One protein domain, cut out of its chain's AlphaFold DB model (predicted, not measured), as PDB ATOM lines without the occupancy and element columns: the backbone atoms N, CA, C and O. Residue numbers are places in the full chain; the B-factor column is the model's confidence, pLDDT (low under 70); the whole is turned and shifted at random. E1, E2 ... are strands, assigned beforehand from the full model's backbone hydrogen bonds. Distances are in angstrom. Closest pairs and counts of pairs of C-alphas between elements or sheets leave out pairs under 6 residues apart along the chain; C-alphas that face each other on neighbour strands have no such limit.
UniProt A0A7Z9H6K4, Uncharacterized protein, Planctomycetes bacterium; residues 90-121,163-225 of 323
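AT A GLANCE: This is residues 90 to 121 and 163 to 225 of the 323 residues of an uncharacterized protein of Planctomycetes bacterium (UniProt A0A7Z9H6K4). Two strongly twisted sheets make a sandwich, partly face to face, their strands crossed at 72 degrees: E4 E5 E6 E7 cover E3, E2 and E1 of a curled sheet, whose hairpin E8 and E9 extends it beyond that cover. The 95 printed residues hold nine named strands, E1 to E9 in number order along the chain, and no named helix, an all-strand domain. The curled sheet runs E3 E2 E1 E8 E9, mixed; the other runs E4 E5 E6 E7, antiparallel. The whole is compact, with a radius of gyration of the C-alphas of 13.1 A and spans of 39 by 27 by 24 A.

HOW THE PARTS SIT: Start at residues 92 to 93, which pair, parallel, with residues 201 to 202 of E7, residues 199 to 203. Next, E1, residues 100 to 108, bends by 54 degrees at residue 103 and forms a hairpin with E2, residues 111 to 118; look for N 103 and O 115, 2.8 A apart. Beyond the cut, E3, residues 164 to 168, is antiparallel to E2, with N 116 and O 165 2.8 A apart. A meander follows, each strand the antiparallel neighbour of the one before: E4, residues 172 to 175, E5, residues 178 to 187, E6, residues 190 to 196, and E7. Find N 173 and O 180 at 2.8 A, N 186 and O 191 at 2.8 A, and N 194 and O 201 at 3.0 A. Between the sheets, the closest C-alphas of E2 and E5 are those of Arg 112 and Ile 185, 6.6 A apart. E1 and E6 are near each other, with 6 pairs of C-alphas within 10 A. E8, residues 212 to 216, is parallel to E1, with N 107 and O 213 2.9 A apart. E8 forms a hairpin with E9, residues 219 to 222, where N 221 and O 214 are 2.9 A apart.

IN THESE COORDINATES: Find C-alpha 100 at (165.122, 183.282, 222.314); E1 runs 23.0 A from there to C-alpha 108, and E2 runs 22.9 A. E5, the longest strand by residues, starts at C-alpha 178, (160.144, 196.446, 225.065), spans 26.1 A and bends by 51 degrees at residue 183; E6 spans 19.5 A. E9 ends at C-alpha 222, (153.020, 167.070, 212.876).

THE WHOLE: The two C-alphas farthest apart, those of Asn 197 and Asp 217, are 39.4 A apart. Residues 122 to 162 are cut out, and C-alphas 121 and 163 stand 13.2 A apart across the cut. Of the links printed whole, E7 to E8 is short and the others are tight. The mean pLDDT of the printed part is 73.1; look for values under 70 in residues 205 to 225, among others.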
ATOM      1  N   PRO A  90     166.692 197.325 206.349       61.84
ATOM      2  CA  PRO A  90     167.700 196.279 206.311       61.84
ATOM      3  C   PRO A  90     167.362 195.210 207.346       61.84
ATOM      4  O   PRO A  90     167.179 195.508 208.526       61.84
ATOM      5  N   LEU A  91     167.258 193.972 206.877       67.00
ATOM      6  CA  LEU A  91     166.903 192.833 207.702       67.00
ATOM      7  C   LEU A  91     168.135 192.420 208.518       67.00
ATOM      8  O   LEU A  91     169.115 191.919 207.967       67.00
ATOM      9  N   ILE A  92     168.110 192.668 209.828       72.69
ATOM     10  CA  ILE A  92     169.250 192.397 210.716       72.69
ATOM     11  C   ILE A  92     169.076 191.016 211.358       72.69
ATOM     12  O   ILE A  92     168.060 190.730 211.994       72.69
ATOM     13  N   GLN A  93     170.068 190.136 211.222       75.19
ATOM     14  CA  GLN A  93     170.043 188.818 211.861       75.19
ATOM     15  C   GLN A  93     170.383 188.930 213.356       75.19
ATOM     16  O   GLN A  93     171.340 189.611 213.720       75.19
ATOM     17  N   GLY A  94     169.636 188.234 214.222       66.06
ATOM     18  CA  GLY A  94     170.038 188.050 215.625       66.06
ATOM     19  C   GLY A  94     169.913 189.297 216.514       66.06
ATOM     20  O   GLY A  94     170.821 189.599 217.282       66.06
ATOM     21  N   GLY A  95     168.785 190.009 216.425       77.19
ATOM     22  CA  GLY A  95     168.449 191.157 217.282       77.19
ATOM     23  C   GLY A  95     168.137 190.816 218.758       77.19
ATOM     24  O   GLY A  95     168.648 189.836 219.296       77.19
ATOM     25  N   PRO A  96     167.269 191.587 219.442       75.50
ATOM     26  CA  PRO A  96     166.920 191.371 220.856       75.50
ATOM     27  C   PRO A  96     166.395 189.970 221.194       75.50
ATOM     28  O   PRO A  96     166.506 189.528 222.334       75.50
ATOM     29  N   LEU A  97     165.827 189.274 220.208       74.56
ATOM     30  CA  LEU A  97     165.341 187.901 220.344       74.56
ATOM     31  C   LEU A  97     166.404 186.841 220.032       74.56
ATOM     32  O   LEU A  97     166.070 185.668 219.980       74.56
ATOM     33  N   ALA A  98     167.677 187.196 219.846       72.50
ATOM     34  CA  ALA A  98     168.733 186.217 219.558       72.50
ATOM     35  C   ALA A  98     168.935 185.174 220.666       72.50
ATOM     36  O   ALA A  98     169.377 184.065 220.393       72.50
ATOM     37  N   SER A  99     168.638 185.523 221.920       72.38
ATOM     38  CA  SER A  99     168.662 184.587 223.052       72.38
ATOM     39  C   SER A  99     167.402 183.722 223.149       72.38
ATOM     40  O   SER A  99     167.343 182.819 223.984       72.38
ATOM     41  N   TRP A 100     166.387 184.001 222.330       77.00
ATOM     42  CA  TRP A 100     165.122 183.282 222.314       77.00
ATOM     43  C   TRP A 100     165.158 182.156 221.289       77.00
ATOM     44  O   TRP A 100     165.679 182.293 220.188       77.00
ATOM     45  N   GLU A 101     164.566 181.034 221.672       79.00
ATOM     46  CA  GLU A 101     164.523 179.818 220.879       79.00
ATOM     47  C   GLU A 101     163.113 179.622 220.313       79.00
ATOM     48  O   GLU A 101     162.113 179.720 221.034       79.00
ATOM     49  N   ILE A 102     163.023 179.325 219.019       77.25
ATOM     50  CA  ILE A 102     161.766 178.918 218.387       77.25
ATOM     51  C   ILE A 102     161.461 177.508 218.883       77.25
ATOM     52  O   ILE A 102     162.291 176.628 218.758       77.25
ATOM     53  N   THR A 103     160.299 177.270 219.484       76.25
ATOM     54  CA  THR A 103     159.929 175.928 219.973       76.25
ATOM     55  C   THR A 103     159.022 175.202 218.988       76.25
ATOM     56  O   THR A 103     159.163 173.999 218.782       76.25
ATOM     57  N   CYS A 104     158.077 175.921 218.387       73.06
ATOM     58  CA  CYS A 104     157.225 175.401 217.325       73.06
ATOM     59  C   CYS A 104     156.640 176.544 216.496       73.06
ATOM     60  O   CYS A 104     156.524 177.680 216.970       73.06
ATOM     61  N   VAL A 105     156.236 176.213 215.273       79.62
ATOM     62  CA  VAL A 105     155.463 177.091 214.394       79.62
ATOM     63  C   VAL A 105     154.164 176.374 214.052       79.62
ATOM     64  O   VAL A 105     154.173 175.176 213.769       79.62
ATOM     65  N   ILE A 106     153.049 177.093 214.138       78.00
ATOM     66  CA  ILE A 106     151.705 176.572 213.900       78.00
ATOM     67  C   ILE A 106     151.091 177.346 212.737       78.00
ATOM     68  O   ILE A 106     151.025 178.575 212.783       78.00
ATOM     69  N   PHE A 107     150.612 176.627 211.731       78.00
ATOM     70  CA  PHE A 107     149.852 177.169 210.609       78.00
ATOM     71  C   PHE A 107     148.407 176.673 210.713       78.00
ATOM     72  O   PHE A 107     148.162 175.468 210.684       78.00
ATOM     73  N   ASP A 108     147.465 177.597 210.864       74.12
ATOM     74  CA  ASP A 108     146.024 177.350 210.957       74.12
ATOM     75  C   ASP A 108     145.314 178.130 209.841       74.12
ATOM     76  O   ASP A 108     144.895 179.278 210.019       74.12
ATOM     77  N   GLY A 109     145.289 177.543 208.639       75.81
ATOM     78  CA  GLY A 109     144.851 178.227 207.420       75.81
ATOM     79  C   GLY A 109     145.684 179.484 207.148       75.81
ATOM     80  O   GLY A 109     146.893 179.401 206.933       75.81
ATOM     81  N   ASP A 110     145.035 180.651 207.196       76.38
ATOM     82  CA  ASP A 110     145.677 181.961 207.008       76.38
ATOM     83  C   ASP A 110     146.366 182.490 208.276       76.38
ATOM     84  O   ASP A 110     147.116 183.465 208.217       76.38
ATOM     85  N   ARG A 111     146.115 181.880 209.440       78.38
ATOM     86  CA  ARG A 111     146.681 182.327 210.714       78.38
ATOM     87  C   ARG A 111     147.982 181.597 210.985       78.38
ATOM     88  O   ARG A 111     148.056 180.369 210.930       78.38
ATOM     89  N   ARG A 112     149.012 182.357 211.339       82.06
ATOM     90  CA  ARG A 112     150.326 181.815 211.679       82.06
ATOM     91  C   ARG A 112     150.665 182.164 213.110       82.06
ATOM     92  O   ARG A 112     150.529 183.313 213.530       82.06
ATOM     93  N   PHE A 113     151.140 181.177 213.854       81.81
ATOM     94  CA  PHE A 113     151.603 181.359 215.218       81.81
ATOM     95  C   PHE A 113     153.016 180.832 215.370       81.81
ATOM     96  O   PHE A 113     153.382 179.799 214.816       81.81
ATOM     97  N   VAL A 114     153.785 181.496 216.216       83.38
ATOM     98  CA  VAL A 114     155.059 180.984 216.697       83.38
ATOM     99  C   VAL A 114     155.027 180.856 218.207       83.38
ATOM    100  O   VAL A 114     154.572 181.755 218.913       83.38
ATOM    101  N   SER A 115     155.555 179.744 218.708       82.00
ATOM    102  CA  SER A 115     155.909 179.615 220.116       82.00
ATOM    103  C   SER A 115     157.384 179.929 220.309       82.00
ATOM    104  O   SER A 115     158.251 179.189 219.845       82.00
ATOM    105  N   LEU A 116     157.661 181.017 221.020       81.81
ATOM    106  CA  LEU A 116     159.004 181.434 221.400       81.81
ATOM    107  C   LEU A 116     159.259 181.073 222.858       81.81
ATOM    108  O   LEU A 116     158.436 181.353 223.734       81.81
ATOM    109  N   ARG A 117     160.418 180.482 223.130       80.19
ATOM    110  CA  ARG A 117     160.904 180.185 224.473       80.19
ATOM    111  C   ARG A 117     162.061 181.105 224.805       80.19
ATOM    112  O   ARG A 117     163.008 181.239 224.041       80.19
ATOM    113  N   GLU A 118     162.010 181.681 225.995       75.12
ATOM    114  CA  GLU A 118     163.152 182.377 226.572       75.12
ATOM    115  C   GLU A 118     164.292 181.366 226.810       75.12
ATOM    116  O   GLU A 118     164.220 180.520 227.714       75.12
ATOM    117  N   GLY A 119     165.300 181.394 225.937       66.00
ATOM    118  CA  GLY A 119     166.462 180.519 225.989       66.00
ATOM    119  C   GLY A 119     167.419 180.987 227.080       66.00
ATOM    120  O   GLY A 119     167.790 182.154 227.162       66.00
ATOM    121  N   GLY A 120     167.844 180.068 227.950       49.91
ATOM    122  CA  GLY A 120     168.689 180.345 229.122       49.91
ATOM    123  C   GLY A 120     170.122 180.808 228.821       49.91
ATOM    124  O   GLY A 120     170.972 180.767 229.711       49.91
ATOM    125  N   LYS A 121     170.418 181.234 227.591       44.81
ATOM    126  CA  LYS A 121     171.650 181.943 227.263       44.81
ATOM    127  C   LYS A 121     171.372 183.426 227.491       44.81
ATOM    128  O   LYS A 121     170.956 184.142 226.589       44.81
ATOM    129  N   ARG A 163     160.003 181.190 229.986       68.06
ATOM    130  CA  ARG A 163     158.664 181.603 229.574       68.06
ATOM    131  C   ARG A 163     158.496 181.211 228.110       68.06
ATOM    132  O   ARG A 163     159.224 181.711 227.259       68.06
ATOM    133  N   ILE A 164     157.565 180.300 227.835       73.62
ATOM    134  CA  ILE A 164     157.113 180.007 226.471       73.62
ATOM    135  C   ILE A 164     155.928 180.925 226.182       73.62
ATOM    136  O   ILE A 164     155.022 181.041 227.011       73.62
ATOM    137  N   ARG A 165     155.945 181.598 225.035       79.31
ATOM    138  CA  ARG A 165     154.879 182.491 224.584       79.31
ATOM    139  C   ARG A 165     154.483 182.133 223.165       79.31
ATOM    140  O   ARG A 165     155.346 182.075 222.298       79.31
ATOM    141  N   GLN A 166     153.188 181.938 222.950       83.25
ATOM    142  CA  GLN A 166     152.609 181.791 221.622       83.25
ATOM    143  C   GLN A 166     152.166 183.167 221.126       83.25
ATOM    144  O   GLN A 166     151.479 183.891 221.848       83.25
ATOM    145  N   ILE A 167     152.605 183.543 219.930       84.75
ATOM    146  CA  ILE A 167     152.383 184.866 219.347       84.75
ATOM    147  C   ILE A 167     151.902 184.675 217.912       84.75
ATOM    148  O   ILE A 167     152.447 183.854 217.179       84.75
ATOM    149  N   GLU A 168     150.864 185.416 217.542       85.62
ATOM    150  CA  GLU A 168     150.290 185.420 216.197       85.62
ATOM    151  C   GLU A 168     151.044 186.391 215.278       85.62
ATOM    152  O   GLU A 168     151.575 187.411 215.723       85.62
ATOM    153  N   GLU A 169     151.084 186.082 213.988       85.56
ATOM    154  CA  GLU A 169     151.573 186.992 212.956       85.56
ATOM    155  C   GLU A 169     150.788 188.314 212.970       85.56
ATOM    156  O   GLU A 169     149.576 188.362 213.174       85.56
ATOM    157  N   GLY A 170     151.498 189.430 212.827       82.38
ATOM    158  CA  GLY A 170     150.944 190.775 212.953       82.38
ATOM    159  C   GLY A 170     150.718 191.242 214.395       82.38
ATOM    160  O   GLY A 170     150.478 192.441 214.586       82.38
ATOM    161  N   ALA A 171     150.819 190.366 215.403       81.50
ATOM    162  CA  ALA A 171     150.572 190.716 216.797       81.50
ATOM    163  C   ALA A 171     151.789 191.363 217.478       81.50
ATOM    164  O   ALA A 171     152.948 190.982 217.280       81.50
ATOM    165  N   GLY A 172     151.497 192.354 218.324       82.31
ATOM    166  CA  GLY A 172     152.464 192.984 219.216       82.31
ATOM    167  C   GLY A 172     152.555 192.250 220.551       82.31
ATOM    168  O   GLY A 172     151.545 191.826 221.113       82.31
ATOM    169  N   PHE A 173     153.758 192.129 221.094       81.38
ATOM    170  CA  PHE A 173     154.013 191.521 222.390       81.38
ATOM    171  C   PHE A 173     155.158 192.237 223.099       81.38
ATOM    172  O   PHE A 173     156.048 192.805 222.476       81.38
ATOM    173  N   THR A 174     155.133 192.227 224.431       77.75
ATOM    174  CA  THR A 174     156.136 192.924 225.241       77.75
ATOM    175  C   THR A 174     157.088 191.945 225.917       77.75
ATOM    176  O   THR A 174     156.645 191.092 226.701       77.75
ATOM    177  N   ILE A 175     158.389 192.103 225.686       73.75
ATOM    178  CA  ILE A 175     159.462 191.385 226.388       73.75
ATOM    179  C   ILE A 175     160.307 192.401 227.139       73.75
ATOM    180  O   ILE A 175     160.750 193.376 226.552       73.75
ATOM    181  N   ASP A 176     160.510 192.185 228.438       71.75
ATOM    182  CA  ASP A 176     161.371 193.026 229.284       71.75
ATOM    183  C   ASP A 176     161.083 194.537 229.187       71.75
ATOM    184  O   ASP A 176     161.974 195.372 229.291       71.75
ATOM    185  N   GLY A 177     159.807 194.890 228.985       69.62
ATOM    186  CA  GLY A 177     159.346 196.275 228.830       69.62
ATOM    187  C   GLY A 177     159.437 196.835 227.406       69.62
ATOM    188  O   GLY A 177     158.910 197.911 227.149       69.62
ATOM    189  N   ASN A 178     160.026 196.090 226.472       78.06
ATOM    190  CA  ASN A 178     160.144 196.446 225.065       78.06
ATOM    191  C   ASN A 178     158.984 195.868 224.251       78.06
ATOM    192  O   ASN A 178     158.726 194.664 224.305       78.06
ATOM    193  N   LEU A 179     158.298 196.718 223.483       80.94
ATOM    194  CA  LEU A 179     157.278 196.289 222.527       80.94
ATOM    195  C   LEU A 179     157.955 195.765 221.258       80.94
ATOM    196  O   LEU A 179     158.783 196.448 220.658       80.94
ATOM    197  N   MET A 180     157.582 194.559 220.857       82.88
ATOM    198  CA  MET A 180     158.014 193.904 219.629       82.88
ATOM    199  C   MET A 180     156.777 193.478 218.849       82.88
ATOM    200  O   MET A 180     155.730 193.218 219.446       82.88
ATOM    201  N   ARG A 181     156.880 193.390 217.527       86.25
ATOM    202  CA  ARG A 181     155.776 192.939 216.676       86.25
ATOM    203  C   ARG A 181     156.267 191.879 215.714       86.25
ATOM    204  O   ARG A 181     157.268 192.095 215.047       86.25
ATOM    205  N   ILE A 182     155.575 190.749 215.636       87.38
ATOM    206  CA  ILE A 182     155.859 189.765 214.586       87.38
ATOM    207  C   ILE A 182     155.188 190.263 213.318       87.38
ATOM    208  O   ILE A 182     153.991 190.521 213.327       87.38
ATOM    209  N   GLU A 183     155.952 190.441 212.252       87.00
ATOM    210  CA  GLU A 183     155.414 190.911 210.979       87.00
ATOM    211  C   GLU A 183     155.126 189.760 210.034       87.00
ATOM    212  O   GLU A 183     154.066 189.745 209.421       87.00
ATOM    213  N   GLU A 184     156.058 188.813 209.930       86.69
ATOM    214  CA  GLU A 184     155.935 187.704 208.993       86.69
ATOM    215  C   GLU A 184     156.512 186.419 209.586       86.69
ATOM    216  O   GLU A 184     157.597 186.419 210.182       86.69
ATOM    217  N   ILE A 185     155.793 185.314 209.395       83.44
ATOM    218  CA  ILE A 185     156.261 183.967 209.731       83.44
ATOM    219  C   ILE A 185     156.355 183.156 208.438       83.44
ATOM    220  O   ILE A 185     155.342 182.769 207.857       83.44
ATOM    221  N   LYS A 186     157.581 182.875 207.994       79.94
ATOM    222  CA  LYS A 186     157.850 182.046 206.815       79.94
ATOM    223  C   LYS A 186     157.976 180.585 207.213       79.94
ATOM    224  O   LYS A 186     158.549 180.272 208.254       79.94
ATOM    225  N   ALA A 187     157.438 179.709 206.369       66.06
ATOM    226  CA  ALA A 187     157.495 178.264 206.559       66.06
ATOM    227  C   ALA A 187     158.772 177.637 205.974       66.06
ATOM    228  O   ALA A 187     159.312 176.708 206.565       66.06
ATOM    229  N   GLU A 188     159.267 178.140 204.836       68.88
ATOM    230  CA  GLU A 188     160.360 177.517 204.075       68.88
ATOM    231  C   GLU A 188     161.336 178.566 203.497       68.88
ATOM    232  O   GLU A 188     160.994 179.250 202.530       68.88
ATOM    233  N   PRO A 189     162.555 178.712 204.052       69.44
ATOM    234  CA  PRO A 189     162.990 178.189 205.351       69.44
ATOM    235  C   PRO A 189     162.200 178.834 206.500       69.44
ATOM    236  O   PRO A 189     161.720 179.963 206.371       69.44
ATOM    237  N   VAL A 190     162.078 178.131 207.634       73.56
ATOM    238  CA  VAL A 190     161.419 178.690 208.823       73.56
ATOM    239  C   VAL A 190     162.160 179.957 209.239       73.56
ATOM    240  O   VAL A 190     163.322 179.911 209.633       73.56
ATOM    241  N   GLN A 191     161.495 181.101 209.129       80.94
ATOM    242  CA  GLN A 191     162.089 182.403 209.406       80.94
ATOM    243  C   GLN A 191     161.026 183.308 210.008       80.94
ATOM    244  O   GLN A 191     159.942 183.459 209.448       80.94
ATOM    245  N   ILE A 192     161.344 183.937 211.136       84.25
ATOM    246  CA  ILE A 192     160.433 184.887 211.777       84.25
ATOM    247  C   ILE A 192     161.014 186.276 211.616       84.25
ATOM    248  O   ILE A 192     162.133 186.552 212.060       84.25
ATOM    249  N   ILE A 193     160.232 187.147 210.999       86.38
ATOM    250  CA  ILE A 193     160.549 188.555 210.838       86.38
ATOM    251  C   ILE A 193     159.766 189.322 211.893       86.38
ATOM    252  O   ILE A 193     158.544 189.194 212.004       86.38
ATOM    253  N   TYR A 194     160.483 190.103 212.694       87.81
ATOM    254  CA  TYR A 194     159.887 190.915 213.744       87.81
ATOM    255  C   TYR A 194     160.428 192.341 213.719       87.81
ATOM    256  O   TYR A 194     161.587 192.586 213.389       87.81
ATOM    257  N   GLU A 195     159.581 193.280 214.110       86.06
ATOM    258  CA  GLU A 195     159.913 194.684 214.273       86.06
ATOM    259  C   GLU A 195     160.248 194.982 215.739       86.06
ATOM    260  O   GLU A 195     159.519 194.604 216.665       86.06
ATOM    261  N   PHE A 196     161.351 195.696 215.946       83.00
ATOM    262  CA  PHE A 196     161.731 196.285 217.223       83.00
ATOM    263  C   PHE A 196     162.394 197.645 216.982       83.00
ATOM    264  O   PHE A 196     163.316 197.745 216.177       83.00
ATOM    265  N   ASN A 197     161.944 198.693 217.681       83.31
ATOM    266  CA  ASN A 197     162.469 200.061 217.544       83.31
ATOM    267  C   ASN A 197     162.562 200.548 216.080       83.31
ATOM    268  O   ASN A 197     163.576 201.121 215.679       83.31
ATOM    269  N   SER A 198     161.521 200.296 215.277       80.31
ATOM    270  CA  SER A 198     161.471 200.655 213.847       80.31
ATOM    271  C   SER A 198     162.569 200.012 212.990       80.31
ATOM    272  O   SER A 198     162.908 200.514 211.919       80.31
ATOM    273  N   GLN A 199     163.141 198.899 213.455       81.75
ATOM    274  CA  GLN A 199     164.068 198.062 212.703       81.75
ATOM    275  C   GLN A 199     163.502 196.652 212.571       81.75
ATOM    276  O   GLN A 199     162.886 196.124 213.500       81.75
ATOM    277  N   ARG A 200     163.734 196.045 211.405       82.81
ATOM    278  CA  ARG A 200     163.283 194.691 211.090       82.81
ATOM    279  C   ARG A 200     164.411 193.714 211.374       82.81
ATOM    280  O   ARG A 200     165.528 193.854 210.872       82.81
ATOM    281  N   TYR A 201     164.104 192.711 212.173       83.88
ATOM    282  CA  TYR A 201     165.032 191.676 212.570       83.88
ATOM    283  C   TYR A 201     164.544 190.320 212.098       83.88
ATOM    284  O   TYR A 201     163.347 190.072 211.969       83.88
ATOM    285  N   THR A 202     165.495 189.426 211.874       84.38
ATOM    286  CA  THR A 202     165.220 188.022 211.606       84.38
ATOM    287  C   THR A 202     165.665 187.155 212.763       84.38
ATOM    288  O   THR A 202     166.817 187.230 213.206       84.38
ATOM    289  N   LEU A 203     164.762 186.274 213.182       81.62
ATOM    290  CA  LEU A 203     165.075 185.109 213.988       81.62
ATOM    291  C   LEU A 203     165.093 183.878 213.075       81.62
ATOM    292  O   LEU A 203     164.074 183.526 212.477       81.62
ATOM    293  N   VAL A 204     166.273 183.268 212.952       77.00
ATOM    294  CA  VAL A 204     166.466 181.998 212.244       77.00
ATOM    295  C   VAL A 204     166.615 180.895 213.293       77.00
ATOM    296  O   VAL A 204     167.338 181.110 214.270       77.00
ATOM    297  N   PRO A 205     165.947 179.748 213.122       68.12
ATOM    298  CA  PRO A 205     166.157 178.566 213.949       68.12
ATOM    299  C   PRO A 205     167.639 178.134 214.015       68.12
ATOM    300  O   PRO A 205     168.332 178.180 213.003       68.12
ATOM    301  N   GLU A 206     168.136 177.721 215.196       62.59
ATOM    302  CA  GLU A 206     169.506 177.168 215.344       62.59
ATOM    303  C   GLU A 206     169.608 175.737 214.766       62.59
ATOM    304  O   GLU A 206     170.689 175.326 214.346       62.59
ATOM    305  N   GLU A 207     168.497 174.993 214.721       58.59
ATOM    306  CA  GLU A 207     168.412 173.611 214.224       58.59
ATOM    307  C   GLU A 207     167.318 173.451 213.149       58.59
ATOM    308  O   GLU A 207     166.258 174.062 213.228       58.59
ATOM    309  N   ASP A 208     167.515 172.575 212.159       53.94
ATOM    310  CA  ASP A 208     166.512 172.325 211.099       53.94
ATOM    311  C   ASP A 208     165.287 171.516 211.583       53.94
ATOM    312  O   ASP A 208     164.349 171.269 210.827       53.94
ATOM    313  N   GLN A 209     165.279 171.065 212.841       52.84
ATOM    314  CA  GLN A 209     164.273 170.152 213.395       52.84
ATOM    315  C   GLN A 209     163.333 170.844 214.383       52.84
ATOM    316  O   GLN A 209     163.175 170.406 215.522       52.84
ATOM    317  N   TYR A 210     162.652 171.902 213.948       60.66
ATOM    318  CA  TYR A 210     161.517 172.416 214.712       60.66
ATOM    319  C   TYR A 210     160.212 171.797 214.206       60.66
ATOM    320  O   TYR A 210     159.973 171.776 212.997       60.66
ATOM    321  N   PRO A 211     159.350 171.279 215.100       60.03
ATOM    322  CA  PRO A 211     158.076 170.713 214.690       60.03
ATOM    323  C   PRO A 211     157.187 171.815 214.105       60.03
ATOM    324  O   PRO A 211     156.798 172.757 214.804       60.03
ATOM    325  N   ILE A 212     156.856 171.673 212.822       61.91
ATOM    326  CA  ILE A 212     155.835 172.472 212.149       61.91
ATOM    327  C   ILE A 212     154.498 171.756 212.344       61.91
ATOM    328  O   ILE A 212     154.327 170.599 211.947       61.91
ATOM    329  N   LEU A 213     153.563 172.441 212.995       62.53
ATOM    330  CA  LEU A 213     152.198 171.974 213.197       62.53
ATOM    331  C   LEU A 213     151.302 172.644 212.163       62.53
ATOM    332  O   LEU A 213     151.231 173.869 212.112       62.53
ATOM    333  N   ILE A 214     150.602 171.851 211.360       63.62
ATOM    334  CA  ILE A 214     149.616 172.361 210.404       63.62
ATOM    335  C   ILE A 214     148.242 171.875 210.858       63.62
ATOM    336  O   ILE A 214     148.091 170.710 211.233       63.62
ATOM    337  N   PHE A 215     147.262 172.772 210.890       53.19
ATOM    338  CA  PHE A 215     145.871 172.418 211.137       53.19
ATOM    339  C   PHE A 215     145.240 171.948 209.819       53.19
ATOM    340  O   PHE A 215     144.996 172.746 208.917       53.19
ATOM    341  N   GLU A 216     145.027 170.639 209.695       64.62
ATOM    342  CA  GLU A 216     144.408 169.986 208.536       64.62
ATOM    343  C   GLU A 216     143.281 169.075 209.047       64.62
ATOM    344  O   GLU A 216     143.437 168.398 210.065       64.62
ATOM    345  N   ASP A 217     142.130 169.069 208.369       54.03
ATOM    346  CA  ASP A 217     140.992 168.186 208.677       54.03
ATOM    347  C   ASP A 217     140.564 168.182 210.162       54.03
ATOM    348  O   ASP A 217     140.328 167.135 210.774       54.03
ATOM    349  N   ASP A 218     140.462 169.381 210.748       51.69
ATOM    350  CA  ASP A 218     140.016 169.617 212.130       51.69
ATOM    351  C   ASP A 218     140.972 169.049 213.209       51.69
ATOM    352  O   ASP A 218     140.589 168.810 214.361       51.69
ATOM    353  N   ARG A 219     142.242 168.797 212.848       49.19
ATOM    354  CA  ARG A 219     143.291 168.285 213.747       49.19
ATOM    355  C   ARG A 219     144.650 168.925 213.454       49.19
ATOM    356  O   ARG A 219     144.972 169.282 212.330       49.19
ATOM    357  N   TYR A 220     145.500 169.023 214.478       59.72
ATOM    358  CA  TYR A 220     146.900 169.411 214.288       59.72
ATOM    359  C   TYR A 220     147.730 168.198 213.869       59.72
ATOM    360  O   TYR A 220     147.811 167.213 214.610       59.72
ATOM    361  N   VAL A 221     148.374 168.283 212.708       57.25
ATOM    362  CA  VAL A 221     149.271 167.253 212.183       57.25
ATOM    363  C   VAL A 221     150.715 167.740 212.302       57.25
ATOM    364  O   VAL A 221     151.065 168.831 211.854       57.25
ATOM    365  N   LEU A 222     151.564 166.917 212.921       57.25
ATOM    366  CA  LEU A 222     153.020 167.070 212.876       57.25
ATOM    367  C   LEU A 222     153.498 166.554 211.519       57.25
ATOM    368  O   LEU A 222     153.512 165.340 211.305       57.25
ATOM    369  N   ARG A 223     153.877 167.445 210.599       56.78
ATOM    370  CA  ARG A 223     154.419 167.013 209.307       56.78
ATOM    371  C   ARG A 223     155.926 166.745 209.459       56.78
ATOM    372  O   ARG A 223     156.647 167.653 209.874       56.78
ATOM    373  N   PRO A 224     156.424 165.524 209.177       50.03
ATOM    374  CA  PRO A 224     157.861 165.307 209.044       50.03
ATOM    375  C   PRO A 224     158.392 166.113 207.852       50.03
ATOM    376  O   PRO A 224     157.658 166.331 206.888       50.03
ATOM    377  N   LEU A 225     159.654 166.552 207.923       50.38
ATOM    378  CA  LEU A 225     160.315 167.285 206.838       50.38
ATOM    379  C   LEU A 225     160.134 166.535 205.502       50.38
ATOM    380  O   LEU A 225     160.320 165.317 205.453       50.38
TER     381      LEU A 225